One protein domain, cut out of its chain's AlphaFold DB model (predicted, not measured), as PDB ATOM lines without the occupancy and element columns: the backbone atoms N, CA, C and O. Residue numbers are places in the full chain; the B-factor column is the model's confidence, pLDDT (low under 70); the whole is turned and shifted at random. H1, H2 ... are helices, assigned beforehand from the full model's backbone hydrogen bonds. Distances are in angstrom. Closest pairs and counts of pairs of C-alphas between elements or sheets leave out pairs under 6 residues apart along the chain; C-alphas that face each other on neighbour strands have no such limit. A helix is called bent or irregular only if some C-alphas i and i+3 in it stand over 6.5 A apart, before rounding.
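Overview. This is residues 60 to 254 of the 260 residues of the protein "Hypothetical protein" of Helicotheca tamesis (UniProt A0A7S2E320). What shape does the domain have? Two long helices, H1 and H5, lie on opposite sides of the domain, and H8a, first arm of the bent helix H8, bridges them like a crossbar, with H3 packed on H5 and H8a near the middle. H2 packs on the later part of H1 and H9 on H2, while H6 and H7 lie toward the end away from H8a. What is it made of? The printed part has 195 residues with ten named helices, H1 to H10 in order, and no named strand; it is all helix and compact, with a radius of gyration of the C-alphas of 16.2 A and spans of 46 by 39 by 35 A.

Arrangement. What does the first helix meet? H1, residues 60 to 83, touches H8a, residues 195 to 216, with residues 61 to 72 alone, about perpendicular at 84 degrees; the closest C-alphas, of Gly 68 and Gly 211, are 3.4 A apart. With residues 73 to 81 alone it touches H2, residues 89 to 99, at a steep tilt of 53 degrees, opposite ways, closest at C-alphas Cys 77 and Leu 96, 6.5 A. H2 touches H9, residues 238 to 245, closest at C-alphas Asp 91 and Pro 238, 5.6 A. What do H3, residues 102 to 111, and H5, residues 124 to 146, meet? H3 touches H8a, closest at C-alphas Asp 102 and Ala 203, 5.0 A, and H5, closest at C-alphas Tyr 107 and Met 133, 6.6 A. H5 touches H8a with residues 125 to 129 alone, about perpendicular at 86 degrees, but H1 and H5 are apart. Are the backbones helical? Every O i to N i+4 pair is within hydrogen-bond range in H1, H2, H3, H5, H9 and H6, residues 155 to 164; H8a has 14 of 18 and H8b, residues 219 to 229, 5 of 7.

Along the chain. Where do the long helices run? H1 starts at C-alpha 60 (-32.217, -49.635, 60.866) and is 34.1 A long; H5 is 33.6 A and H8a 33.9 A. Where does H8 bend? By its hydrogen bonds residues 195 to 229 were assigned as one helix, but C-alphas 216 and 219 are 9.2 A apart. Which are short? H4, residues 114 to 117, H7, residues 172 to 175, and H10, residues 251 to 254, which ends at C-alpha 254 (-59.481, -36.206, 45.009).

Size, cuts and confidence. Is the printed part unbroken? It has no cut, and the link from H7 to H8, 19 residues, is long. Where is confidence low? Residues 164 to 175 and 183 to 196 are among those under 70.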
ATOM      1  N   LEU A  60     -32.932 -50.841  61.276       89.19
ATOM      2  CA  LEU A  60     -32.217 -49.635  60.866       89.19
ATOM      3  C   LEU A  60     -32.782 -49.111  59.548       89.19
ATOM      4  O   LEU A  60     -33.122 -47.937  59.435       89.19
ATOM      5  N   ARG A  61     -32.938 -49.995  58.565       88.69
ATOM      6  CA  ARG A  61     -33.485 -49.652  57.258       88.69
ATOM      7  C   ARG A  61     -34.882 -49.042  57.359       88.69
ATOM      8  O   ARG A  61     -35.142 -48.023  56.721       88.69
ATOM      9  N   ASP A  62     -35.768 -49.650  58.136       91.94
ATOM     10  CA  ASP A  62     -37.133 -49.155  58.299       91.94
ATOM     11  C   ASP A  62     -37.138 -47.797  59.020       91.94
ATOM     12  O   ASP A  62     -37.863 -46.883  58.628       91.94
ATOM     13  N   THR A  63     -36.251 -47.608  60.000       94.38
ATOM     14  CA  THR A  63     -36.060 -46.315  60.678       94.38
ATOM     15  C   THR A  63     -35.598 -45.233  59.700       94.38
ATOM     16  O   THR A  63     -36.184 -44.149  59.654       94.38
ATOM     17  N   LEU A  64     -34.594 -45.533  58.871       95.62
ATOM     18  CA  LEU A  64     -34.103 -44.624  57.836       95.62
ATOM     19  C   LEU A  64     -35.204 -44.281  56.830       95.62
ATOM     20  O   LEU A  64     -35.363 -43.117  56.469       95.62
ATOM     21  N   PHE A  65     -36.001 -45.267  56.418       95.44
ATOM     22  CA  PHE A  65     -37.161 -45.036  55.564       95.44
ATOM     23  C   PHE A  65     -38.135 -44.032  56.189       95.44
ATOM     24  O   PHE A  65     -38.539 -43.088  55.511       95.44
ATOM     25  N   PHE A  66     -38.493 -44.191  57.468       96.44
ATOM     26  CA  PHE A  66     -39.414 -43.266  58.134       96.44
ATOM     27  C   PHE A  66     -38.846 -41.849  58.201       96.44
ATOM     28  O   PHE A  66     -39.521 -40.906  57.781       96.44
ATOM     29  N   VAL A  67     -37.604 -41.696  58.676       97.31
ATOM     30  CA  VAL A  67     -36.931 -40.389  58.769       97.31
ATOM     31  C   VAL A  67     -36.887 -39.718  57.400       97.31
ATOM     32  O   VAL A  67     -37.308 -38.570  57.252       97.31
ATOM     33  N   GLY A  68     -36.438 -40.444  56.379       97.25
ATOM     34  CA  GLY A  68     -36.303 -39.897  55.041       97.25
ATOM     35  C   GLY A  68     -37.628 -39.602  54.357       97.25
ATOM     36  O   GLY A  68     -37.728 -38.595  53.666       97.25
ATOM     37  N   ASN A  69     -38.672 -40.404  54.585       96.88
ATOM     38  CA  ASN A  69     -40.004 -40.132  54.047       96.88
ATOM     39  C   ASN A  69     -40.563 -38.798  54.568       96.88
ATOM     40  O   ASN A  69     -41.051 -37.985  53.784       96.88
ATOM     41  N   TYR A  70     -40.462 -38.540  55.876       97.38
ATOM     42  CA  TYR A  70     -40.913 -37.267  56.445       97.38
ATOM     43  C   TYR A  70     -40.027 -36.095  56.022       97.38
ATOM     44  O   TYR A  70     -40.550 -35.037  55.673       97.38
ATOM     45  N   ALA A  71     -38.707 -36.282  56.008       97.69
ATOM     46  CA  ALA A  71     -37.767 -35.240  55.612       97.69
ATOM     47  C   ALA A  71     -37.930 -34.837  54.141       97.69
ATOM     48  O   ALA A  71     -37.965 -33.647  53.834       97.69
ATOM     49  N   LEU A  72     -38.097 -35.811  53.242       96.56
ATOM     50  CA  LEU A  72     -38.332 -35.560  51.824       96.56
ATOM     51  C   LEU A  72     -39.653 -34.811  51.610       96.56
ATOM     52  O   LEU A  72     -39.678 -33.808  50.901       96.56
ATOM     53  N   CYS A  73     -40.732 -35.240  52.278       96.12
ATOM     54  CA  CYS A  73     -42.013 -34.537  52.234       96.12
ATOM     55  C   CYS A  73     -41.908 -33.097  52.752       96.12
ATOM     56  O   CYS A  73     -42.483 -32.192  52.151       96.12
ATOM     57  N   LEU A  74     -41.177 -32.868  53.847       96.62
ATOM     58  CA  LEU A  74     -40.975 -31.534  54.411       96.62
ATOM     59  C   LEU A  74     -40.183 -30.630  53.459       96.62
ATOM     60  O   LEU A  74     -40.595 -29.496  53.217       96.62
ATOM     61  N   ALA A  75     -39.082 -31.134  52.900       96.25
ATOM     62  CA  ALA A  75     -38.240 -30.386  51.973       96.25
ATOM     63  C   ALA A  75     -39.002 -30.021  50.689       96.25
ATOM     64  O   ALA A  75     -39.023 -28.855  50.296       96.25
ATOM     65  N   LEU A  76     -39.730 -30.981  50.107       94.31
ATOM     66  CA  LEU A  76     -40.592 -30.746  48.948       94.31
ATOM     67  C   LEU A  76     -41.715 -29.756  49.252       94.31
ATOM     68  O   LEU A  76     -41.968 -28.856  48.459       94.31
ATOM     69  N   CYS A  77     -42.389 -29.894  50.395       94.69
ATOM     70  CA  CYS A  77     -43.460 -28.980  50.783       94.69
ATOM     71  C   CYS A  77     -42.935 -27.548  50.962       94.69
ATOM     72  O   CYS A  77     -43.561 -26.601  50.486       94.69
ATOM     73  N   SER A  78     -41.761 -27.394  51.584       94.38
ATOM     74  CA  SER A  78     -41.080 -26.103  51.700       94.38
ATOM     75  C   SER A  78     -40.792 -25.507  50.320       94.38
ATOM     76  O   SER A  78     -41.175 -24.369  50.053       94.38
ATOM     77  N   ASP A  79     -40.191 -26.274  49.411       92.00
ATOM     78  CA  ASP A  79     -39.843 -25.793  48.070       92.00
ATOM     79  C   ASP A  79     -41.094 -25.418  47.250       92.00
ATOM     80  O   ASP A  79     -41.177 -24.342  46.656       92.00
ATOM     81  N   LEU A  80     -42.143 -26.245  47.307       92.25
ATOM     82  CA  LEU A  80     -43.439 -25.964  46.683       92.25
ATOM     83  C   LEU A  80     -44.100 -24.695  47.234       92.25
ATOM     84  O   LEU A  80     -44.679 -23.929  46.462       92.25
ATOM     85  N   TYR A  81     -44.000 -24.446  48.542       93.00
ATOM     86  CA  TYR A  81     -44.543 -23.240  49.167       93.00
ATOM     87  C   TYR A  81     -43.858 -21.969  48.656       93.00
ATOM     88  O   TYR A  81     -44.533 -20.979  48.362       93.00
ATOM     89  N   HIS A  82     -42.536 -22.010  48.482       91.50
ATOM     90  CA  HIS A  82     -41.772 -20.897  47.918       91.50
ATOM     91  C   HIS A  82     -42.076 -20.681  46.430       91.50
ATOM     92  O   HIS A  82     -42.214 -19.538  45.992       91.50
ATOM     93  N   ARG A  83     -42.229 -21.761  45.655       88.94
ATOM     94  CA  ARG A  83     -42.533 -21.704  44.212       88.94
ATOM     95  C   ARG A  83     -43.945 -21.216  43.921       88.94
ATOM     96  O   ARG A  83     -44.161 -20.422  43.007       88.94
ATOM     97  N   TYR A  84     -44.916 -21.685  44.699       91.50
ATOM     98  CA  TYR A  84     -46.333 -21.428  44.481       91.50
ATOM     99  C   TYR A  84     -46.970 -20.785  45.720       91.50
ATOM    100  O   TYR A  84     -47.907 -21.341  46.287       91.50
ATOM    101  N   PRO A  85     -46.587 -19.552  46.106       91.50
ATOM    102  CA  PRO A  85     -47.117 -18.889  47.309       91.50
ATOM    103  C   PRO A  85     -48.629 -18.607  47.232       91.50
ATOM    104  O   PRO A  85     -49.265 -18.198  48.201       91.50
ATOM    105  N   LYS A  86     -49.218 -18.782  46.046       92.19
ATOM    106  CA  LYS A  86     -50.645 -18.625  45.767       92.19
ATOM    107  C   LYS A  86     -51.399 -19.962  45.685       92.19
ATOM    108  O   LYS A  86     -52.620 -19.929  45.511       92.19
ATOM    109  N   ALA A  87     -50.730 -21.104  45.785       91.06
ATOM    110  CA  ALA A  87     -51.402 -22.399  45.778       91.06
ATOM    111  C   ALA A  87     -52.259 -22.575  47.045       91.06
ATOM    112  O   ALA A  87     -51.916 -22.113  48.133       91.06
ATOM    113  N   THR A  88     -53.421 -23.200  46.882       92.06
ATOM    114  CA  THR A  88     -54.304 -23.611  47.980       92.06
ATOM    115  C   THR A  88     -53.747 -24.844  48.696       92.06
ATOM    116  O   THR A  88     -52.856 -25.527  48.194       92.06
ATOM    117  N   SER A  89     -54.310 -25.198  49.852       89.62
ATOM    118  CA  SER A  89     -53.960 -26.442  50.558       89.62
ATOM    119  C   SER A  89     -54.149 -27.699  49.693       89.62
ATOM    120  O   SER A  89     -53.317 -28.607  49.732       89.62
ATOM    121  N   GLY A  90     -55.207 -27.726  48.874       88.38
ATOM    122  CA  GLY A  90     -55.470 -28.800  47.914       88.38
ATOM    123  C   GLY A  90     -54.455 -28.841  46.770       88.38
ATOM    124  O   GLY A  90     -54.056 -29.918  46.341       88.38
ATOM    125  N   ASP A  91     -53.978 -27.679  46.314       90.88
ATOM    126  CA  ASP A  91     -52.906 -27.593  45.315       90.88
ATOM    127  C   ASP A  91     -51.582 -28.138  45.854       90.88
ATOM    128  O   ASP A  91     -50.913 -28.907  45.168       90.88
ATOM    129  N   MET A  92     -51.231 -27.788  47.096       91.56
ATOM    130  CA  MET A  92     -50.015 -28.285  47.741       91.56
ATOM    131  C   MET A  92     -50.059 -29.799  47.939       91.56
ATOM    132  O   MET A  92     -49.085 -30.481  47.638       91.56
ATOM    133  N   HIS A  93     -51.201 -30.341  48.377       90.06
ATOM    134  CA  HIS A  93     -51.376 -31.790  48.492       90.06
ATOM    135  C   HIS A  93     -51.273 -32.496  47.143       90.06
ATOM    136  O   HIS A  93     -50.634 -33.545  47.060       90.06
ATOM    137  N   LEU A  94     -51.867 -31.930  46.091       88.56
ATOM    138  CA  LEU A  94     -51.773 -32.472  44.740       88.56
ATOM    139  C   LEU A  94     -50.313 -32.534  44.272       88.56
ATOM    140  O   LEU A  94     -49.841 -33.600  43.880       88.56
ATOM    141  N   LEU A  95     -49.603 -31.406  44.345       89.38
ATOM    142  CA  LEU A  95     -48.204 -31.295  43.930       89.38
ATOM    143  C   LEU A  95     -47.307 -32.255  44.720       89.38
ATOM    144  O   LEU A  95     -46.542 -33.008  44.123       89.38
ATOM    145  N   LEU A  96     -47.452 -32.283  46.048       91.56
ATOM    146  CA  LEU A  96     -46.675 -33.161  46.920       91.56
ATOM    147  C   LEU A  96     -46.971 -34.643  46.652       91.56
ATOM    148  O   LEU A  96     -46.046 -35.447  46.580       91.56
ATOM    149  N   THR A  97     -48.241 -35.014  46.458       88.25
ATOM    150  CA  THR A  97     -48.632 -36.404  46.160       88.25
ATOM    151  C   THR A  97     -48.038 -36.871  44.836       88.25
ATOM    152  O   THR A  97     -47.556 -37.998  44.739       88.25
ATOM    153  N   CYS A  98     -48.052 -36.017  43.812       85.75
ATOM    154  CA  CYS A  98     -47.387 -36.306  42.545       85.75
ATOM    155  C   CYS A  98     -45.875 -36.457  42.746       85.75
ATOM    156  O   CYS A  98     -45.299 -37.450  42.297       85.75
ATOM    157  N   ALA A  99     -45.258 -35.527  43.481       88.81
ATOM    158  CA  ALA A  99     -43.817 -35.494  43.687       88.81
ATOM    159  C   ALA A  99     -43.265 -36.694  44.473       88.81
ATOM    160  O   ALA A  99     -42.212 -37.229  44.133       88.81
ATOM    161  N   CYS A 100     -43.998 -37.139  45.494       89.19
ATOM    162  CA  CYS A 100     -43.601 -38.224  46.393       89.19
ATOM    163  C   CYS A 100     -44.155 -39.601  46.004       89.19
ATOM    164  O   CYS A 100     -44.003 -40.549  46.778       89.19
ATOM    165  N   SER A 101     -44.832 -39.733  44.861       87.94
ATOM    166  CA  SER A 101     -45.364 -41.034  44.446       87.94
ATOM    167  C   SER A 101     -44.242 -42.035  44.158       87.94
ATOM    168  O   SER A 101     -43.196 -41.670  43.615       87.94
ATOM    169  N   ASP A 102     -44.458 -43.304  44.509       88.75
ATOM    170  CA  ASP A 102     -43.406 -44.323  44.429       88.75
ATOM    171  C   ASP A 102     -42.887 -44.511  42.995       88.75
ATOM    172  O   ASP A 102     -41.684 -44.635  42.783       88.75
ATOM    173  N   ASP A 103     -43.764 -44.414  41.992       86.38
ATOM    174  CA  ASP A 103     -43.382 -44.486  40.576       86.38
ATOM    175  C   ASP A 103     -42.442 -43.344  40.166       86.38
ATOM    176  O   ASP A 103     -41.517 -43.543  39.378       86.38
ATOM    177  N   VAL A 104     -42.658 -42.142  40.707       87.75
ATOM    178  CA  VAL A 104     -41.816 -40.979  40.410       87.75
ATOM    179  C   VAL A 104     -40.464 -41.104  41.101       87.75
ATOM    180  O   VAL A 104     -39.433 -40.900  40.459       87.75
ATOM    181  N   LEU A 105     -40.439 -41.515  42.368       91.12
ATOM    182  CA  LEU A 105     -39.187 -41.768  43.084       91.12
ATOM    183  C   LEU A 105     -38.373 -42.876  42.409       91.12
ATOM    184  O   LEU A 105     -37.164 -42.730  42.224       91.12
ATOM    185  N   ALA A 106     -39.036 -43.950  41.974       89.56
ATOM    186  CA  ALA A 106     -38.407 -45.024  41.223       89.56
ATOM    187  C   ALA A 106     -37.856 -44.529  39.880       89.56
ATOM    188  O   ALA A 106     -36.696 -44.797  39.560       89.56
ATOM    189  N   TYR A 107     -38.634 -43.752  39.121       89.69
ATOM    190  CA  TYR A 107     -38.176 -43.144  37.871       89.69
ATOM    191  C   TYR A 107     -36.923 -42.290  38.094       89.69
ATOM    192  O   TYR A 107     -35.920 -42.482  37.407       89.69
ATOM    193  N   ILE A 108     -36.950 -41.376  39.072       90.19
ATOM    194  CA  ILE A 108     -35.824 -40.484  39.380       90.19
ATOM    195  C   ILE A 108     -34.588 -41.311  39.745       90.19
ATOM    196  O   ILE A 108     -33.506 -41.074  39.201       90.19
ATOM    197  N   ALA A 109     -34.740 -42.320  40.605       91.00
ATOM    198  CA  ALA A 109     -33.648 -43.202  41.004       91.00
ATOM    199  C   ALA A 109     -33.046 -43.976  39.827       91.00
ATOM    200  O   ALA A 109     -31.823 -44.138  39.739       91.00
ATOM    201  N   LEU A 110     -33.880 -44.453  38.902       90.38
ATOM    202  CA  LEU A 110     -33.408 -45.189  37.736       90.38
ATOM    203  C   LEU A 110     -32.702 -44.269  36.741       90.38
ATOM    204  O   LEU A 110     -31.562 -44.543  36.354       90.38
ATOM    205  N   LYS A 111     -33.324 -43.138  36.409       90.38
ATOM    206  CA  LYS A 111     -32.818 -42.151  35.446       90.38
ATOM    207  C   LYS A 111     -31.503 -41.497  35.878       90.38
ATOM    208  O   LYS A 111     -30.708 -41.077  35.035       90.38
ATOM    209  N   ASN A 112     -31.259 -41.432  37.185       88.94
ATOM    210  CA  ASN A 112     -30.018 -40.924  37.769       88.94
ATOM    211  C   ASN A 112     -28.994 -42.017  38.096       88.94
ATOM    212  O   ASN A 112     -27.920 -41.716  38.601       88.94
ATOM    213  N   GLY A 113     -29.291 -43.287  37.806       88.88
ATOM    214  CA  GLY A 113     -28.367 -44.387  38.077       88.88
ATOM    215  C   GLY A 113     -28.225 -44.751  39.558       88.88
ATOM    216  O   GLY A 113     -27.395 -45.596  39.875       88.88
ATOM    217  N   ILE A 114     -29.045 -44.185  40.452       89.38
ATOM    218  CA  ILE A 114     -29.000 -44.444  41.903       89.38
ATOM    219  C   ILE A 114     -29.269 -45.925  42.191       89.38
ATOM    220  O   ILE A 114     -28.606 -46.531  43.028       89.38
ATOM    221  N   HIS A 115     -30.173 -46.547  41.429       86.38
ATOM    222  CA  HIS A 115     -30.487 -47.978  41.526       86.38
ATOM    223  C   HIS A 115     -29.263 -48.908  41.426       86.38
ATOM    224  O   HIS A 115     -29.273 -49.989  42.012       86.38
ATOM    225  N   LYS A 116     -28.192 -48.497  40.728       85.25
ATOM    226  CA  LYS A 116     -26.951 -49.286  40.588       85.25
ATOM    227  C   LYS A 116     -26.223 -49.469  41.919       85.25
ATOM    228  O   LYS A 116     -25.476 -50.428  42.095       85.25
ATOM    229  N   PHE A 117     -26.471 -48.559  42.852       82.81
ATOM    230  CA  PHE A 117     -25.938 -48.572  44.206       82.81
ATOM    231  C   PHE A 117     -26.962 -49.101  45.217       82.81
ATOM    232  O   PHE A 117     -26.663 -49.194  46.398       82.81
ATOM    233  N   MET A 118     -28.178 -49.454  44.796       80.81
ATOM    234  CA  MET A 118     -29.193 -49.968  45.712       80.81
ATOM    235  C   MET A 118     -29.116 -51.474  45.895       80.81
ATOM    236  O   MET A 118     -29.545 -51.939  46.933       80.81
ATOM    237  N   TYR A 119     -28.583 -52.245  44.947       73.94
ATOM    238  CA  TYR A 119     -28.639 -53.708  45.007       73.94
ATOM    239  C   TYR A 119     -27.288 -54.347  44.677       73.94
ATOM    240  O   TYR A 119     -26.540 -53.861  43.822       73.94
ATOM    241  N   ASP A 120     -26.973 -55.451  45.352       67.12
ATOM    242  CA  ASP A 120     -25.787 -56.257  45.035       67.12
ATOM    243  C   ASP A 120     -25.878 -56.904  43.651       67.12
ATOM    244  O   ASP A 120     -24.918 -56.844  42.882       67.12
ATOM    245  N   GLU A 121     -27.065 -57.405  43.313       70.12
ATOM    246  CA  GLU A 121     -27.406 -58.033  42.038       70.12
ATOM    247  C   GLU A 121     -28.530 -57.255  41.345       70.12
ATOM    248  O   GLU A 121     -29.342 -56.603  42.008       70.12
ATOM    249  N   GLU A 122     -28.612 -57.341  40.014       69.75
ATOM    250  CA  GLU A 122     -29.712 -56.726  39.269       69.75
ATOM    251  C   GLU A 122     -31.063 -57.275  39.742       69.75
ATOM    252  O   GLU A 122     -31.353 -58.472  39.661       69.75
ATOM    253  N   SER A 123     -31.910 -56.383  40.259       75.25
ATOM    254  CA  SER A 123     -33.251 -56.759  40.683       75.25
ATOM    255  C   SER A 123     -34.200 -56.860  39.498       75.25
ATOM    256  O   SER A 123     -34.270 -55.951  38.673       75.25
ATOM    257  N   LYS A 124     -35.005 -57.932  39.470       79.88
ATOM    258  CA  LYS A 124     -36.104 -58.089  38.504       79.88
ATOM    259  C   LYS A 124     -37.040 -56.876  38.521       79.88
ATOM    260  O   LYS A 124     -37.475 -56.443  37.457       79.88
ATOM    261  N   SER A 125     -37.303 -56.308  39.702       78.38
ATOM    262  CA  SER A 125     -38.104 -55.089  39.869       78.38
ATOM    263  C   SER A 125     -37.481 -53.915  39.113       78.38
ATOM    264  O   SER A 125     -38.156 -53.257  38.327       78.38
ATOM    265  N   THR A 126     -36.169 -53.712  39.253       83.44
ATOM    266  CA  THR A 126     -35.432 -52.659  38.545       83.44
ATOM    267  C   THR A 126     -35.493 -52.837  37.031       83.44
ATOM    268  O   THR A 126     -35.718 -51.861  36.321       83.44
ATOM    269  N   SER A 127     -35.350 -54.062  36.518       84.75
ATOM    270  CA  SER A 127     -35.449 -54.331  35.076       84.75
ATOM    271  C   SER A 127     -36.842 -54.018  34.517       84.75
ATOM    272  O   SER A 127     -36.948 -53.452  33.429       84.75
ATOM    273  N   ILE A 128     -37.906 -54.345  35.262       84.25
ATOM    274  CA  ILE A 128     -39.294 -54.034  34.881       84.25
ATOM    275  C   ILE A 128     -39.496 -52.518  34.805       84.25
ATOM    276  O   ILE A 128     -39.943 -52.011  33.778       84.25
ATOM    277  N   ILE A 129     -39.117 -51.786  35.858       83.81
ATOM    278  CA  ILE A 129     -39.279 -50.325  35.903       83.81
ATOM    279  C   ILE A 129     -38.431 -49.664  34.818       83.81
ATOM    280  O   ILE A 129     -38.880 -48.707  34.200       83.81
ATOM    281  N   LEU A 130     -37.227 -50.176  34.540       87.94
ATOM    282  CA  LEU A 130     -36.372 -49.647  33.482       87.94
ATOM    283  C   LEU A 130     -37.034 -49.779  32.105       87.94
ATOM    284  O   LEU A 130     -37.012 -48.825  31.329       87.94
ATOM    285  N   GLY A 131     -37.642 -50.931  31.812       85.94
ATOM    286  CA  GLY A 131     -38.389 -51.142  30.571       85.94
ATOM    287  C   GLY A 131     -39.547 -50.156  30.425       85.94
ATOM    288  O   GLY A 131     -39.660 -49.477  29.404       85.94
ATOM    289  N   GLU A 132     -40.352 -50.010  31.476       84.38
ATOM    290  CA  GLU A 132     -41.449 -49.040  31.514       84.38
ATOM    291  C   GLU A 132     -40.926 -47.598  31.379       84.38
ATOM    292  O   GLU A 132     -41.503 -46.794  30.650       84.38
ATOM    293  N   MET A 133     -39.782 -47.273  31.988       87.00
ATOM    294  CA  MET A 133     -39.199 -45.925  31.984       87.00
ATOM    295  C   MET A 133     -38.794 -45.529  30.571       87.00
ATOM    296  O   MET A 133     -39.094 -44.422  30.128       87.00
ATOM    297  N   LEU A 134     -38.160 -46.450  29.844       87.00
ATOM    298  CA  LEU A 134     -37.775 -46.248  28.450       87.00
ATOM    299  C   LEU A 134     -39.000 -46.073  27.541       87.00
ATOM    300  O   LEU A 134     -38.985 -45.218  26.655       87.00
ATOM    301  N   LEU A 135     -40.074 -46.832  27.775       84.12
ATOM    302  CA  LEU A 135     -41.332 -46.669  27.039       84.12
ATOM    303  C   LEU A 135     -41.979 -45.309  27.319       84.12
ATOM    304  O   LEU A 135     -42.402 -44.624  26.382       84.12
ATOM    305  N   SER A 136     -42.040 -44.895  28.585       82.44
ATOM    306  CA  SER A 136     -42.553 -43.580  28.972       82.44
ATOM    307  C   SER A 136     -41.703 -42.451  28.394       82.44
ATOM    308  O   SER A 136     -42.265 -41.481  27.894       82.44
ATOM    309  N   ASP A 137     -40.378 -42.587  28.369       85.31
ATOM    310  CA  ASP A 137     -39.476 -41.609  27.752       85.31
ATOM    311  C   ASP A 137     -39.662 -41.492  26.248       85.31
ATOM    312  O   ASP A 137     -39.671 -40.379  25.718       85.31
ATOM    313  N   SER A 138     -39.829 -42.619  25.554       84.44
ATOM    314  CA  SER A 138     -40.100 -42.620  24.118       84.44
ATOM    315  C   SER A 138     -41.399 -41.878  23.818       84.44
ATOM    316  O   SER A 138     -41.416 -40.974  22.987       84.44
ATOM    317  N   ARG A 139     -42.475 -42.188  24.553       79.56
ATOM    318  CA  ARG A 139     -43.769 -41.502  24.403       79.56
ATOM    319  C   ARG A 139     -43.666 -40.022  24.738       79.56
ATOM    320  O   ARG A 139     -44.158 -39.194  23.979       79.56
ATOM    321  N   GLY A 140     -43.015 -39.694  25.852       80.25
ATOM    322  CA  GLY A 140     -42.769 -38.322  26.281       80.25
ATOM    323  C   GLY A 140     -41.976 -37.524  25.246       80.25
ATOM    324  O   GLY A 140     -42.271 -36.356  25.019       80.25
ATOM    325  N   SER A 141     -41.030 -38.164  24.556       81.56
ATOM    326  CA  SER A 141     -40.256 -37.548  23.472       81.56
ATOM    327  C   SER A 141     -41.115 -37.249  22.242       81.56
ATOM    328  O   SER A 141     -41.118 -36.112  21.780       81.56
ATOM    329  N   GLU A 142     -41.913 -38.209  21.758       80.25
ATOM    330  CA  GLU A 142     -42.832 -37.977  20.627       80.25
ATOM    331  C   GLU A 142     -43.816 -36.836  20.912       80.25
ATOM    332  O   GLU A 142     -44.201 -36.052  20.045       80.25
ATOM    333  N   LEU A 143     -44.270 -36.780  22.157       74.88
ATOM    334  CA  LEU A 143     -45.196 -35.789  22.665       74.88
ATOM    335  C   LEU A 143     -44.548 -34.401  22.784       74.88
ATOM    336  O   LEU A 143     -45.168 -33.403  22.401       74.88
ATOM    337  N   TRP A 144     -43.300 -34.344  23.253       76.19
ATOM    338  CA  TRP A 144     -42.474 -33.138  23.286       76.19
ATOM    339  C   TRP A 144     -42.278 -32.553  21.884       76.19
ATOM    340  O   TRP A 144     -42.499 -31.358  21.686       76.19
ATOM    341  N   GLU A 145     -41.941 -33.399  20.908       78.56
ATOM    342  CA  GLU A 145     -41.755 -33.015  19.503       78.56
ATOM    343  C   GLU A 145     -43.050 -32.488  18.873       78.56
ATOM    344  O   GLU A 145     -43.043 -31.444  18.225       78.56
ATOM    345  N   LYS A 146     -44.190 -33.148  19.121       74.44
ATOM    346  CA  LYS A 146     -45.505 -32.716  18.608       74.44
ATOM    347  C   LYS A 146     -45.972 -31.363  19.152       74.44
ATOM    348  O   LYS A 146     -46.838 -30.746  18.536       74.44
ATOM    349  N   ARG A 147     -45.481 -30.938  20.320       69.50
ATOM    350  CA  ARG A 147     -45.926 -29.720  21.024       69.50
ATOM    351  C   ARG A 147     -44.830 -28.656  21.176       69.50
ATOM    352  O   ARG A 147     -44.998 -27.772  22.008       69.50
ATOM    353  N   GLU A 148     -43.726 -28.753  20.431       67.00
ATOM    354  CA  GLU A 148     -42.613 -27.780  20.446       67.00
ATOM    355  C   GLU A 148     -42.101 -27.401  21.857       67.00
ATOM    356  O   GLU A 148     -41.750 -26.250  22.119       67.00
ATOM    357  N   GLY A 149     -42.041 -28.355  22.793       62.72
ATOM    358  CA  GLY A 149     -41.481 -28.080  24.126       62.72
ATOM    359  C   GLY A 149     -42.358 -28.358  25.349       62.72
ATOM    360  O   GLY A 149     -42.043 -27.850  26.414       62.72
ATOM    361  N   TRP A 150     -43.429 -29.142  25.181       67.56
ATOM    362  CA  TRP A 150     -44.287 -29.803  26.192       67.56
ATOM    363  C   TRP A 150     -44.882 -28.999  27.364       67.56
ATOM    364  O   TRP A 150     -44.180 -28.292  28.068       67.56
ATOM    365  N   ILE A 151     -46.178 -29.265  27.636       64.25
ATOM    366  CA  ILE A 151     -47.123 -28.788  28.693       64.25
ATOM    367  C   ILE A 151     -47.147 -27.286  28.973       64.25
ATOM    368  O   ILE A 151     -48.224 -26.688  29.084       64.25
ATOM    369  N   LEU A 152     -45.981 -26.696  29.152       73.38
ATOM    370  CA  LEU A 152     -45.792 -25.301  29.428       73.38
ATOM    371  C   LEU A 152     -46.266 -24.481  28.222       73.38
ATOM    372  O   LEU A 152     -45.882 -24.769  27.086       73.38
ATOM    373  N   PRO A 153     -47.099 -23.451  28.442       74.12
ATOM    374  CA  PRO A 153     -47.673 -22.662  27.359       74.12
ATOM    375  C   PRO A 153     -46.631 -21.987  26.449       74.12
ATOM    376  O   PRO A 153     -46.964 -21.651  25.317       74.12
ATOM    377  N   GLY A 154     -45.395 -21.783  26.922       76.62
ATOM    378  CA  GLY A 154     -44.287 -21.207  26.149       76.62
ATOM    379  C   GLY A 154     -43.197 -22.206  25.734       76.62
ATOM    380  O   GLY A 154     -42.089 -21.782  25.407       76.62
ATOM    381  N   GLY A 155     -43.486 -23.513  25.773       79.56
ATOM    382  CA  GLY A 155     -42.600 -24.572  25.278       79.56
ATOM    383  C   GLY A 155     -41.205 -24.559  25.911       79.56
ATOM    384  O   GLY A 155     -41.055 -24.333  27.113       79.56
ATOM    385  N   VAL A 156     -40.174 -24.767  25.083       78.44
ATOM    386  CA  VAL A 156     -38.765 -24.845  25.517       78.44
ATOM    387  C   VAL A 156     -38.310 -23.582  26.250       78.44
ATOM    388  O   VAL A 156     -37.587 -23.669  27.236       78.44
ATOM    389  N   ILE A 157     -38.751 -22.404  25.801       80.62
ATOM    390  CA  ILE A 157     -38.348 -21.125  26.399       80.62
ATOM    391  C   ILE A 157     -38.923 -21.003  27.813       80.62
ATOM    392  O   ILE A 157     -38.214 -20.638  28.747       80.62
ATOM    393  N   GLU A 158     -40.201 -21.344  27.995       83.88
ATOM    394  CA  GLU A 158     -40.836 -21.340  29.317       83.88
ATOM    395  C   GLU A 158     -40.218 -22.397  30.239       83.88
ATOM    396  O   GLU A 158     -39.997 -22.123  31.418       83.88
ATOM    397  N   PHE A 159     -39.884 -23.575  29.704       81.75
ATOM    398  CA  PHE A 159     -39.144 -24.610  30.428       81.75
ATOM    399  C   PHE A 159     -37.812 -24.070  30.951       81.75
ATOM    400  O   PHE A 159     -37.559 -24.113  32.151       81.75
ATOM    401  N   GLN A 160     -37.006 -23.470  30.076       79.31
ATOM    402  CA  GLN A 160     -35.726 -22.876  30.452       79.31
ATOM    403  C   GLN A 160     -35.882 -21.767  31.484       79.31
ATOM    404  O   GLN A 160     -35.136 -21.744  32.455       79.31
ATOM    405  N   ASN A 161     -36.862 -20.880  31.314       82.44
ATOM    406  CA  ASN A 161     -37.109 -19.802  32.267       82.44
ATOM    407  C   ASN A 161     -37.443 -20.358  33.655       82.44
ATOM    408  O   ASN A 161     -36.888 -19.899  34.653       82.44
ATOM    409  N   ARG A 162     -38.319 -21.366  33.729       80.88
ATOM    410  CA  ARG A 162     -38.714 -21.984  35.002       80.88
ATOM    411  C   ARG A 162     -37.602 -22.820  35.620       80.88
ATOM    412  O   ARG A 162     -37.496 -22.815  36.838       80.88
ATOM    413  N   CYS A 163     -36.765 -23.473  34.817       75.81
ATOM    414  CA  CYS A 163     -35.577 -24.171  35.297       75.81
ATOM    415  C   CYS A 163     -34.497 -23.195  35.778       75.81
ATOM    416  O   CYS A 163     -33.938 -23.429  36.832       75.81
ATOM    417  N   GLN A 164     -34.260 -22.065  35.100       67.38
ATOM    418  CA  GLN A 164     -33.279 -21.043  35.510       67.38
ATOM    419  C   GLN A 164     -33.712 -20.218  36.730       67.38
ATOM    420  O   GLN A 164     -32.866 -19.650  37.421       67.38
ATOM    421  N   MET A 165     -35.016 -20.149  37.028       53.47
ATOM    422  CA  MET A 165     -35.503 -19.653  38.325       53.47
ATOM    423  C   MET A 165     -35.093 -20.568  39.492       53.47
ATOM    424  O   MET A 165     -35.263 -20.193  40.651       53.47
ATOM    425  N   ILE A 166     -34.551 -21.749  39.192       55.62
ATOM    426  CA  ILE A 166     -34.025 -22.725  40.135       55.62
ATOM    427  C   ILE A 166     -32.509 -22.780  39.903       55.62
ATOM    428  O   ILE A 166     -32.059 -22.870  38.763       55.62
ATOM    429  N   PRO A 167     -31.673 -22.652  40.937       44.69
ATOM    430  CA  PRO A 167     -30.233 -22.608  40.736       44.69
ATOM    431  C   PRO A 167     -29.678 -24.002  40.391       44.69
ATOM    432  O   PRO A 167     -29.181 -24.689  41.276       44.69
ATOM    433  N   CYS A 168     -29.696 -24.413  39.116       47.25
ATOM    434  CA  CYS A 168     -29.004 -25.627  38.674       47.25
ATOM    435  C   CYS A 168     -28.385 -25.505  37.271       47.25
ATOM    436  O   CYS A 168     -29.078 -25.211  36.305       47.25
ATOM    437  N   SER A 169     -27.066 -25.763  37.239       48.25
ATOM    438  CA  SER A 169     -26.169 -26.108  36.118       48.25
ATOM    439  C   SER A 169     -26.139 -25.216  34.852       48.25
ATOM    440  O   SER A 169     -27.027 -24.431  34.564       48.25
ATOM    441  N   LYS A 170     -24.991 -25.216  34.155       49.00
ATOM    442  CA  LYS A 170     -24.612 -24.283  33.066       49.00
ATOM    443  C   LYS A 170     -24.320 -25.006  31.741       49.00
ATOM    444  O   LYS A 170     -23.519 -24.505  30.946       49.00
ATOM    445  N   ASN A 171     -24.884 -26.189  31.502       51.78
ATOM    446  CA  ASN A 171     -24.511 -26.999  30.338       51.78
ATOM    447  C   ASN A 171     -25.544 -26.904  29.210       51.78
ATOM    448  O   ASN A 171     -26.730 -27.119  29.393       51.78
ATOM    449  N   GLN A 172     -25.082 -26.625  27.991       45.06
ATOM    450  CA  GLN A 172     -25.946 -26.381  26.826       45.06
ATOM    451  C   GLN A 172     -26.724 -27.616  26.321       45.06
ATOM    452  O   GLN A 172     -27.665 -27.446  25.550       45.06
ATOM    453  N   ASP A 173     -26.411 -28.829  26.792       50.44
ATOM    454  CA  ASP A 173     -27.227 -30.033  26.545       50.44
ATOM    455  C   ASP A 173     -28.576 -30.018  27.316       50.44
ATOM    456  O   ASP A 173     -29.438 -30.864  27.081       50.44
ATOM    457  N   GLU A 174     -28.806 -29.024  28.188       57.59
ATOM    458  CA  GLU A 174     -30.005 -28.821  29.034       57.59
ATOM    459  C   GLU A 174     -31.210 -28.189  28.303       57.59
ATOM    460  O   GLU A 174     -32.182 -27.761  28.921       57.59
ATOM    461  N   LEU A 175     -31.188 -28.121  26.970       64.19
ATOM    462  CA  LEU A 175     -32.305 -27.587  26.168       64.19
ATOM    463  C   LEU A 175     -33.569 -28.467  26.201       64.19
ATOM    464  O   LEU A 175     -34.616 -28.055  25.704       64.19
ATOM    465  N   TYR A 176     -33.481 -29.672  26.764       73.31
ATOM    466  CA  TYR A 176     -34.557 -30.656  26.791       73.31
ATOM    467  C   TYR A 176     -34.723 -31.227  28.198       73.31
ATOM    468  O   TYR A 176     -33.720 -31.462  28.870       73.31
ATOM    469  N   PRO A 177     -35.959 -31.541  28.625       78.81
ATOM    470  CA  PRO A 177     -36.182 -32.187  29.904       78.81
ATOM    471  C   PRO A 177     -35.506 -33.551  29.909       78.81
ATOM    472  O   PRO A 177     -35.601 -34.338  28.955       78.81
ATOM    473  N   ARG A 178     -34.847 -33.848  31.016       83.06
ATOM    474  CA  ARG A 178     -34.305 -35.158  31.325       83.06
ATOM    475  C   ARG A 178     -35.420 -36.157  31.592       83.06
ATOM    476  O   ARG A 178     -35.280 -37.323  31.219       83.06
ATOM    477  N   TYR A 179     -36.519 -35.724  32.204       85.44
ATOM    478  CA  TYR A 179     -37.610 -36.583  32.661       85.44
ATOM    479  C   TYR A 179     -38.815 -36.570  31.719       85.44
ATOM    480  O   TYR A 179     -39.960 -36.368  32.131       85.44
ATOM    481  N   LYS A 180     -38.566 -36.822  30.430       81.25
ATOM    482  CA  LYS A 180     -39.597 -36.838  29.375       81.25
ATOM    483  C   LYS A 180     -40.768 -37.765  29.710       81.25
ATOM    484  O   LYS A 180     -41.912 -37.411  29.446       81.25
ATOM    485  N   GLY A 181     -40.503 -38.915  30.330       76.06
ATOM    486  CA  GLY A 181     -41.532 -39.869  30.745       76.06
ATOM    487  C   GLY A 181     -42.353 -39.472  31.978       76.06
ATOM    488  O   GLY A 181     -43.415 -40.059  32.196       76.06
ATOM    489  N   LEU A 182     -41.901 -38.485  32.761       75.25
ATOM    490  CA  LEU A 182     -42.638 -37.934  33.910       75.25
ATOM    491  C   LEU A 182     -43.410 -36.668  33.576       75.25
ATOM    492  O   LEU A 182     -44.083 -36.116  34.446       75.25
ATOM    493  N   ALA A 183     -43.256 -36.162  32.361       56.62
ATOM    494  CA  ALA A 183     -43.616 -34.808  32.038       56.62
ATOM    495  C   ALA A 183     -45.137 -34.643  32.155       56.62
ATOM    496  O   ALA A 183     -45.905 -35.127  31.325       56.62
ATOM    497  N   GLY A 184     -45.562 -33.999  33.240       49.31
ATOM    498  CA  GLY A 184     -46.950 -34.004  33.667       49.31
ATOM    499  C   GLY A 184     -47.174 -34.456  35.093       49.31
ATOM    500  O   GLY A 184     -48.285 -34.234  35.502       49.31
ATOM    501  N   GLY A 185     -46.227 -35.064  35.833       47.72
ATOM    502  CA  GLY A 185     -46.271 -35.397  37.281       47.72
ATOM    503  C   GLY A 185     -46.511 -36.869  37.704       47.72
ATOM    504  O   GLY A 185     -46.994 -37.108  38.808       47.72
ATOM    505  N   ARG A 186     -46.239 -37.840  36.821       51.59
ATOM    506  CA  ARG A 186     -46.359 -39.302  36.979       51.59
ATOM    507  C   ARG A 186     -45.731 -39.945  35.758       51.59
ATOM    508  O   ARG A 186     -45.777 -39.405  34.656       51.59
ATOM    509  N   PHE A 187     -45.228 -41.147  35.983       55.38
ATOM    510  CA  PHE A 187     -44.893 -42.113  34.956       55.38
ATOM    511  C   PHE A 187     -46.053 -42.243  33.953       55.38
ATOM    512  O   PHE A 187     -47.131 -42.739  34.289       55.38
ATOM    513  N   HIS A 188     -45.887 -41.716  32.739       45.16
ATOM    514  CA  HIS A 188     -46.949 -41.728  31.738       45.16
ATOM    515  C   HIS A 188     -47.167 -43.161  31.220       45.16
ATOM    516  O   HIS A 188     -46.411 -43.658  30.381       45.16
ATOM    517  N   GLY A 189     -48.215 -43.824  31.718       45.28
ATOM    518  CA  GLY A 189     -48.632 -45.162  31.300       45.28
ATOM    519  C   GLY A 189     -50.036 -45.497  31.808       45.28
ATOM    520  O   GLY A 189     -50.290 -45.482  33.002       45.28
ATOM    521  N   HIS A 190     -50.966 -45.726  30.879       45.62
ATOM    522  CA  HIS A 190     -52.327 -46.248  31.064       45.62
ATOM    523  C   HIS A 190     -52.672 -46.836  32.440       45.62
ATOM    524  O   HIS A 190     -52.212 -47.935  32.702       45.62
ATOM    525  N   ARG A 191     -53.577 -46.178  33.196       50.69
ATOM    526  CA  ARG A 191     -54.530 -46.679  34.232       50.69
ATOM    527  C   ARG A 191     -54.085 -47.742  35.260       50.69
ATOM    528  O   ARG A 191     -54.849 -48.028  36.174       50.69
ATOM    529  N   ASN A 192     -52.888 -48.284  35.161       54.66
ATOM    530  CA  ASN A 192     -52.408 -49.456  35.854       54.66
ATOM    531  C   ASN A 192     -51.137 -49.034  36.576       54.66
ATOM    532  O   ASN A 192     -50.225 -48.479  35.965       54.66
ATOM    533  N   ALA A 193     -51.105 -49.285  37.882       59.28
ATOM    534  CA  ALA A 193     -49.872 -49.211  38.647       59.28
ATOM    535  C   ALA A 193     -48.799 -50.093  37.988       59.28
ATOM    536  O   ALA A 193     -49.128 -51.084  37.323       59.28
ATOM    537  N   LEU A 194     -47.526 -49.740  38.184       64.69
ATOM    538  CA  LEU A 194     -46.428 -50.606  37.769       64.69
ATOM    539  C   LEU A 194     -46.645 -52.021  38.343       64.69
ATOM    540  O   LEU A 194     -47.046 -52.164  39.503       64.69
ATOM    541  N   PRO A 195     -46.429 -53.082  37.549       63.41
ATOM    542  CA  PRO A 195     -46.677 -54.436  38.011       63.41
ATOM    543  C   PRO A 195     -45.798 -54.801  39.218       63.41
ATOM    544  O   PRO A 195     -44.626 -54.431  39.290       63.41
ATOM    545  N   ASN A 196     -46.361 -55.607  40.125       60.47
ATOM    546  CA  ASN A 196     -45.662 -56.300  41.217       60.47
ATOM    547  C   ASN A 196     -45.004 -55.411  42.284       60.47
ATOM    548  O   ASN A 196     -43.955 -55.792  42.797       60.47
ATOM    549  N   ASN A 197     -45.574 -54.246  42.607       71.06
ATOM    550  CA  ASN A 197     -45.017 -53.336  43.619       71.06
ATOM    551  C   ASN A 197     -43.548 -52.961  43.343       71.06
ATOM    552  O   ASN A 197     -42.811 -52.577  44.245       71.06
ATOM    553  N   ALA A 198     -43.100 -53.073  42.087       76.19
ATOM    554  CA  ALA A 198     -41.694 -52.915  41.743       76.19
ATOM    555  C   ALA A 198     -41.175 -51.520  42.131       76.19
ATOM    556  O   ALA A 198     -40.040 -51.386  42.590       76.19
ATOM    557  N   SER A 199     -42.016 -50.490  41.987       84.94
ATOM    558  CA  SER A 199     -41.697 -49.124  42.397       84.94
ATOM    559  C   SER A 199     -41.621 -48.938  43.911       84.94
ATOM    560  O   SER A 199     -40.834 -48.101  44.345       84.94
ATOM    561  N   GLU A 200     -42.343 -49.728  44.712       87.62
ATOM    562  CA  GLU A 200     -42.335 -49.615  46.178       87.62
ATOM    563  C   GLU A 200     -40.940 -49.899  46.742       87.62
ATOM    564  O   GLU A 200     -40.439 -49.107  47.533       87.62
ATOM    565  N   ASP A 201     -40.263 -50.958  46.284       85.81
ATOM    566  CA  ASP A 201     -38.919 -51.321  46.763       85.81
ATOM    567  C   ASP A 201     -37.876 -50.233  46.461       85.81
ATOM    568  O   ASP A 201     -37.007 -49.913  47.285       85.81
ATOM    569  N   VAL A 202     -37.947 -49.657  45.257       87.94
ATOM    570  CA  VAL A 202     -37.023 -48.600  44.833       87.94
ATOM    571  C   VAL A 202     -37.338 -47.308  45.576       87.94
ATOM    572  O   VAL A 202     -36.429 -46.680  46.114       87.94
ATOM    573  N   ALA A 203     -38.611 -46.926  45.670       91.00
ATOM    574  CA  ALA A 203     -39.045 -45.736  46.393       91.00
ATOM    575  C   ALA A 203     -38.721 -45.825  47.886       91.00
ATOM    576  O   ALA A 203     -38.239 -44.858  48.476       91.00
ATOM    577  N   PHE A 204     -38.920 -46.999  48.484       91.94
ATOM    578  CA  PHE A 204     -38.499 -47.302  49.842       91.94
ATOM    579  C   PHE A 204     -36.995 -47.063  50.000       91.94
ATOM    580  O   PHE A 204     -36.569 -46.374  50.926       91.94
ATOM    581  N   SER A 205     -36.187 -47.561  49.061       90.62
ATOM    582  CA  SER A 205     -34.734 -47.377  49.083       90.62
ATOM    583  C   SER A 205     -34.340 -45.904  48.937       90.62
ATOM    584  O   SER A 205     -33.483 -45.438  49.680       90.62
ATOM    585  N   VAL A 206     -34.996 -45.131  48.062       93.06
ATOM    586  CA  VAL A 206     -34.795 -43.670  47.952       93.06
ATOM    587  C   VAL A 206     -35.103 -42.965  49.269       93.06
ATOM    588  O   VAL A 206     -34.314 -42.137  49.721       93.06
ATOM    589  N   LYS A 207     -36.224 -43.307  49.911       95.44
ATOM    590  CA  LYS A 207     -36.609 -42.745  51.211       95.44
ATOM    591  C   LYS A 207     -35.585 -43.121  52.285       95.44
ATOM    592  O   LYS A 207     -35.168 -42.254  53.037       95.44
ATOM    593  N   ALA A 208     -35.085 -44.354  52.310       94.56
ATOM    594  CA  ALA A 208     -34.017 -44.743  53.233       94.56
ATOM    595  C   ALA A 208     -32.699 -43.978  52.983       94.56
ATOM    596  O   ALA A 208     -32.057 -43.544  53.938       94.56
ATOM    597  N   ILE A 209     -32.326 -43.737  51.720       93.50
ATOM    598  CA  ILE A 209     -31.169 -42.898  51.356       93.50
ATOM    599  C   ILE A 209     -31.359 -41.472  51.872       93.50
ATOM    600  O   ILE A 209     -30.457 -40.927  52.501       93.50
ATOM    601  N   ALA A 210     -32.536 -40.880  51.654       95.56
ATOM    602  CA  ALA A 210     -32.857 -39.557  52.179       95.56
ATOM    603  C   ALA A 210     -32.735 -39.522  53.710       95.56
ATOM    604  O   ALA A 210     -32.164 -38.585  54.256       95.56
ATOM    605  N   GLY A 211     -33.205 -40.565  54.401       96.44
ATOM    606  CA  GLY A 211     -33.076 -40.687  55.851       96.44
ATOM    607  C   GLY A 211     -31.624 -40.725  56.301       96.44
ATOM    608  O   GLY A 211     -31.254 -40.004  57.222       96.44
ATOM    609  N   SER A 212     -30.780 -41.491  55.609       94.19
ATOM    610  CA  SER A 212     -29.350 -41.516  55.910       94.19
ATOM    611  C   SER A 212     -28.699 -40.157  55.678       94.19
ATOM    612  O   SER A 212     -27.941 -39.709  56.527       94.19
ATOM    613  N   LEU A 213     -29.010 -39.480  54.569       94.50
ATOM    614  CA  LEU A 213     -28.473 -38.147  54.287       94.50
ATOM    615  C   LEU A 213     -28.894 -37.131  55.352       94.50
ATOM    616  O   LEU A 213     -28.095 -36.282  55.721       94.50
ATOM    617  N   VAL A 214     -30.120 -37.224  55.873       96.06
ATOM    618  CA  VAL A 214     -30.587 -36.353  56.962       96.06
ATOM    619  C   VAL A 214     -29.790 -36.590  58.236       96.06
ATOM    620  O   VAL A 214     -29.418 -35.623  58.895       96.06
ATOM    621  N   LEU A 215     -29.520 -37.849  58.588       94.25
ATOM    622  CA  LEU A 215     -28.732 -38.165  59.780       94.25
ATOM    623  C   LEU A 215     -27.268 -37.734  59.633       94.25
ATOM    624  O   LEU A 215     -26.683 -37.273  60.605       94.25
ATOM    625  N   SER A 216     -26.697 -37.835  58.430       93.62
ATOM    626  CA  SER A 216     -25.291 -37.493  58.182       93.62
ATOM    627  C   SER A 216     -25.044 -36.003  57.918       93.62
ATOM    628  O   SER A 216     -24.017 -35.475  58.327       93.62
ATOM    629  N   LEU A 217     -25.948 -35.317  57.209       93.00
ATOM    630  CA  LEU A 217     -25.741 -33.959  56.676       93.00
ATOM    631  C   LEU A 217     -26.801 -32.946  57.142       93.00
ATOM    632  O   LEU A 217     -26.742 -31.770  56.778       93.00
ATOM    633  N   GLY A 218     -27.804 -33.386  57.902       94.19
ATOM    634  CA  GLY A 218     -28.979 -32.582  58.224       94.19
ATOM    635  C   GLY A 218     -29.965 -32.449  57.057       94.19
ATOM    636  O   GLY A 218     -29.735 -32.898  55.933       94.19
ATOM    637  N   LEU A 219     -31.110 -31.814  57.334       96.31
ATOM    638  CA  LEU A 219     -32.196 -31.649  56.360       96.31
ATOM    639  C   LEU A 219     -31.763 -30.838  55.128       96.31
ATOM    640  O   LEU A 219     -32.076 -31.219  54.001       96.31
ATOM    641  N   GLU A 220     -31.041 -29.737  55.342       94.88
ATOM    642  CA  GLU A 220     -30.563 -28.871  54.259       94.88
ATOM    643  C   GLU A 220     -29.530 -29.582  53.384       94.88
ATOM    644  O   GLU A 220     -29.641 -29.530  52.161       94.88
ATOM    645  N   GLY A 221     -28.578 -30.303  53.989       92.44
ATOM    646  CA  GLY A 221     -27.584 -31.084  53.254       92.44
ATOM    647  C   GLY A 221     -28.222 -32.194  52.416       92.44
ATOM    648  O   GLY A 221     -27.909 -32.331  51.233       92.44
ATOM    649  N   MET A 222     -29.200 -32.922  52.971       95.62
ATOM    650  CA  MET A 222     -29.987 -33.891  52.197       95.62
ATOM    651  C   MET A 222     -30.678 -33.235  50.998       95.62
ATOM    652  O   MET A 222     -30.613 -33.770  49.888       95.62
ATOM    653  N   TRP A 223     -31.312 -32.076  51.196       94.81
ATOM    654  CA  TRP A 223     -32.012 -31.386  50.116       94.81
ATOM    655  C   TRP A 223     -31.059 -30.810  49.064       94.81
ATOM    656  O   TRP A 223     -31.388 -30.831  47.885       94.81
ATOM    657  N   GLN A 224     -29.854 -30.377  49.432       91.25
ATOM    658  CA  GLN A 224     -28.830 -29.984  48.457       91.25
ATOM    659  C   GLN A 224     -28.400 -31.159  47.567       91.25
ATOM    660  O   GLN A 224     -28.137 -30.964  46.381       91.25
ATOM    661  N   CYS A 225     -28.367 -32.383  48.105       90.19
ATOM    662  CA  CYS A 225     -28.050 -33.582  47.328       90.19
ATOM    663  C   CYS A 225     -29.220 -34.059  46.455       90.19
ATOM    664  O   CYS A 225     -29.017 -34.420  45.297       90.19
ATOM    665  N   LEU A 226     -30.435 -34.113  47.012       92.50
ATOM    666  CA  LEU A 226     -31.593 -34.713  46.339       92.50
ATOM    667  C   LEU A 226     -32.457 -33.704  45.580       92.50
ATOM    668  O   LEU A 226     -33.012 -34.065  44.548       92.50
ATOM    669  N   GLY A 227     -32.559 -32.463  46.043       91.31
ATOM    670  CA  GLY A 227     -33.396 -31.405  45.470       91.31
ATOM    671  C   GLY A 227     -33.202 -31.181  43.967       91.31
ATOM    672  O   GLY A 227     -34.207 -31.180  43.251       91.31
ATOM    673  N   PRO A 228     -31.956 -31.123  43.445       89.31
ATOM    674  CA  PRO A 228     -31.704 -31.015  42.005       89.31
ATOM    675  C   PRO A 228     -32.363 -32.127  41.175       89.31
ATOM    676  O   PRO A 228     -32.700 -31.942  40.008       89.31
ATOM    677  N   LEU A 229     -32.596 -33.299  41.774       90.12
ATOM    678  CA  LEU A 229     -33.241 -34.422  41.102       90.12
ATOM    679  C   LEU A 229     -34.754 -34.252  40.953       90.12
ATOM    680  O   LEU A 229     -35.345 -35.017  40.196       90.12
ATOM    681  N   PHE A 230     -35.377 -33.305  41.655       89.44
ATOM    682  CA  PHE A 230     -36.818 -33.044  41.612       89.44
ATOM    683  C   PHE A 230     -37.178 -31.812  40.778       89.44
ATOM    684  O   PHE A 230     -38.352 -31.610  40.496       89.44
ATOM    685  N   GLU A 231     -36.219 -30.999  40.343       84.19
ATOM    686  CA  GLU A 231     -36.496 -29.684  39.745       84.19
ATOM    687  C   GLU A 231     -37.468 -29.737  38.569       84.19
ATOM    688  O   GLU A 231     -38.490 -29.054  38.589       84.19
ATOM    689  N   GLU A 232     -37.202 -30.606  37.590       82.94
ATOM    690  CA  GLU A 232     -38.058 -30.788  36.412       82.94
ATOM    691  C   GLU A 232     -39.474 -31.270  36.755       82.94
ATOM    692  O   GLU A 232     -40.410 -31.054  35.991       82.94
ATOM    693  N   LEU A 233     -39.657 -31.923  37.900       82.62
ATOM    694  CA  LEU A 233     -40.966 -32.382  38.356       82.62
ATOM    695  C   LEU A 233     -41.789 -31.242  38.966       82.62
ATOM    696  O   LEU A 233     -43.017 -31.251  38.888       82.62
ATOM    697  N   LEU A 234     -41.109 -30.258  39.555       86.50
ATOM    698  CA  LEU A 234     -41.710 -29.133  40.269       86.50
ATOM    699  C   LEU A 234     -41.936 -27.904  39.373       86.50
ATOM    700  O   LEU A 234     -42.278 -26.842  39.886       86.50
ATOM    701  N   ILE A 235     -41.744 -28.017  38.053       84.06
ATOM    702  CA  ILE A 235     -41.940 -26.902  37.104       84.06
ATOM    703  C   ILE A 235     -43.417 -26.616  36.797       84.06
ATOM    704  O   ILE A 235     -43.761 -25.508  36.368       84.06
ATOM    705  N   LEU A 236     -44.285 -27.620  36.955       84.31
ATOM    706  CA  LEU A 236     -45.695 -27.524  36.593       84.31
ATOM    707  C   LEU A 236     -46.498 -26.886  37.719       84.31
ATOM    708  O   LEU A 236     -46.509 -27.363  38.850       84.31
ATOM    709  N   SER A 237     -47.238 -25.835  37.373       88.00
ATOM    710  CA  SER A 237     -48.226 -25.247  38.272       88.00
ATOM    711  C   SER A 237     -49.341 -26.250  38.603       88.00
ATOM    712  O   SER A 237     -49.610 -27.164  37.816       88.00
ATOM    713  N   PRO A 238     -50.062 -26.059  39.721       88.62
ATOM    714  CA  PRO A 238     -51.220 -26.887  40.054       88.62
ATOM    715  C   PRO A 238     -52.263 -26.965  38.930       88.62
ATOM    716  O   PRO A 238     -52.883 -28.007  38.722       88.62
ATOM    717  N   GLU A 239     -52.495 -25.871  38.206       88.00
ATOM    718  CA  GLU A 239     -53.423 -25.806  37.075       88.00
ATOM    719  C   GLU A 239     -52.966 -26.669  35.902       88.00
ATOM    720  O   GLU A 239     -53.758 -27.448  35.365       88.00
ATOM    721  N   GLU A 240     -51.699 -26.532  35.510       85.62
ATOM    722  CA  GLU A 240     -51.094 -27.332  34.444       85.62
ATOM    723  C   GLU A 240     -51.128 -28.811  34.833       85.62
ATOM    724  O   GLU A 240     -51.602 -29.637  34.057       85.62
ATOM    725  N   LEU A 241     -50.759 -29.129  36.075       84.69
ATOM    726  CA  LEU A 241     -50.789 -30.480  36.615       84.69
ATOM    727  C   LEU A 241     -52.191 -31.103  36.522       84.69
ATOM    728  O   LEU A 241     -52.343 -32.221  36.037       84.69
ATOM    729  N   ARG A 242     -53.248 -30.376  36.910       84.81
ATOM    730  CA  ARG A 242     -54.632 -30.870  36.787       84.81
ATOM    731  C   ARG A 242     -55.077 -31.043  35.346       84.81
ATOM    732  O   ARG A 242     -55.748 -32.027  35.039       84.81
ATOM    733  N   ARG A 243     -54.736 -30.099  34.467       82.50
ATOM    734  CA  ARG A 243     -55.091 -30.178  33.045       82.50
ATOM    735  C   ARG A 243     -54.529 -31.457  32.434       82.50
ATOM    736  O   ARG A 243     -55.275 -32.203  31.802       82.50
ATOM    737  N   GLU A 244     -53.258 -31.742  32.696       76.19
ATOM    738  CA  GLU A 244     -52.594 -32.924  32.152       76.19
ATOM    739  C   GLU A 244     -53.003 -34.219  32.876       76.19
ATOM    740  O   GLU A 244     -53.089 -35.257  32.231       76.19
ATOM    741  N   TYR A 245     -53.360 -34.192  34.168       73.31
ATOM    742  CA  TYR A 245     -53.785 -35.409  34.880       73.31
ATOM    743  C   TYR A 245     -55.250 -35.780  34.781       73.31
ATOM    744  O   TYR A 245     -55.576 -36.947  34.999       73.31
ATOM    745  N   SER A 246     -56.132 -34.826  34.494       74.19
ATOM    746  CA  SER A 246     -57.588 -35.018  34.582       74.19
ATOM    747  C   SER A 246     -58.119 -36.221  33.790       74.19
ATOM    748  O   SER A 246     -59.151 -36.782  34.143       74.19
ATOM    749  N   HIS A 247     -57.410 -36.637  32.740       70.88
ATOM    750  CA  HIS A 247     -57.771 -37.766  31.884       70.88
ATOM    751  C   HIS A 247     -56.982 -39.057  32.180       70.88
ATOM    752  O   HIS A 247     -57.274 -40.102  31.597       70.88
ATOM    753  N   ILE A 248     -55.990 -38.997  33.074       66.56
ATOM    754  CA  ILE A 248     -55.039 -40.082  33.367       66.56
ATOM    755  C   ILE A 248     -55.277 -40.673  34.761       66.56
ATOM    756  O   ILE A 248     -55.159 -41.884  34.944       66.56
ATOM    757  N   SER A 249     -55.605 -39.835  35.747       70.19
ATOM    758  CA  SER A 249     -55.739 -40.223  37.151       70.19
ATOM    759  C   SER A 249     -56.873 -39.464  37.831       70.19
ATOM    760  O   SER A 249     -57.152 -38.320  37.485       70.19
ATOM    761  N   ASP A 250     -57.462 -40.076  38.858       73.69
ATOM    762  CA  ASP A 250     -58.440 -39.424  39.731       73.69
ATOM    763  C   ASP A 250     -57.797 -38.534  40.806       73.69
ATOM    764  O   ASP A 250     -58.505 -37.806  41.495       73.69
ATOM    765  N   ILE A 251     -56.465 -38.530  40.950       74.06
ATOM    766  CA  ILE A 251     -55.754 -37.704  41.945       74.06
ATOM    767  C   ILE A 251     -56.159 -36.215  41.897       74.06
ATOM    768  O   ILE A 251     -56.475 -35.663  42.954       74.06
ATOM    769  N   PRO A 252     -56.240 -35.548  40.728       74.62
ATOM    770  CA  PRO A 252     -56.769 -34.184  40.636       74.62
ATOM    771  C   PRO A 252     -58.189 -34.010  41.173       74.62
ATOM    772  O   PRO A 252     -58.519 -32.941  41.683       74.62
ATOM    773  N   ASN A 253     -59.027 -35.041  41.025       73.62
ATOM    774  CA  ASN A 253     -60.421 -35.031  41.458       73.62
ATOM    775  C   ASN A 253     -60.532 -35.242  42.972       73.62
ATOM    776  O   ASN A 253     -61.436 -34.685  43.593       73.62
ATOM    777  N   ILE A 254     -59.606 -36.009  43.558       77.69
ATOM    778  CA  ILE A 254     -59.481 -36.206  45.009       77.69
ATOM    779  C   ILE A 254     -59.042 -34.897  45.677       77.69
ATOM    780  O   ILE A 254     -59.638 -34.474  46.666       77.69
TER     781      ILE A 254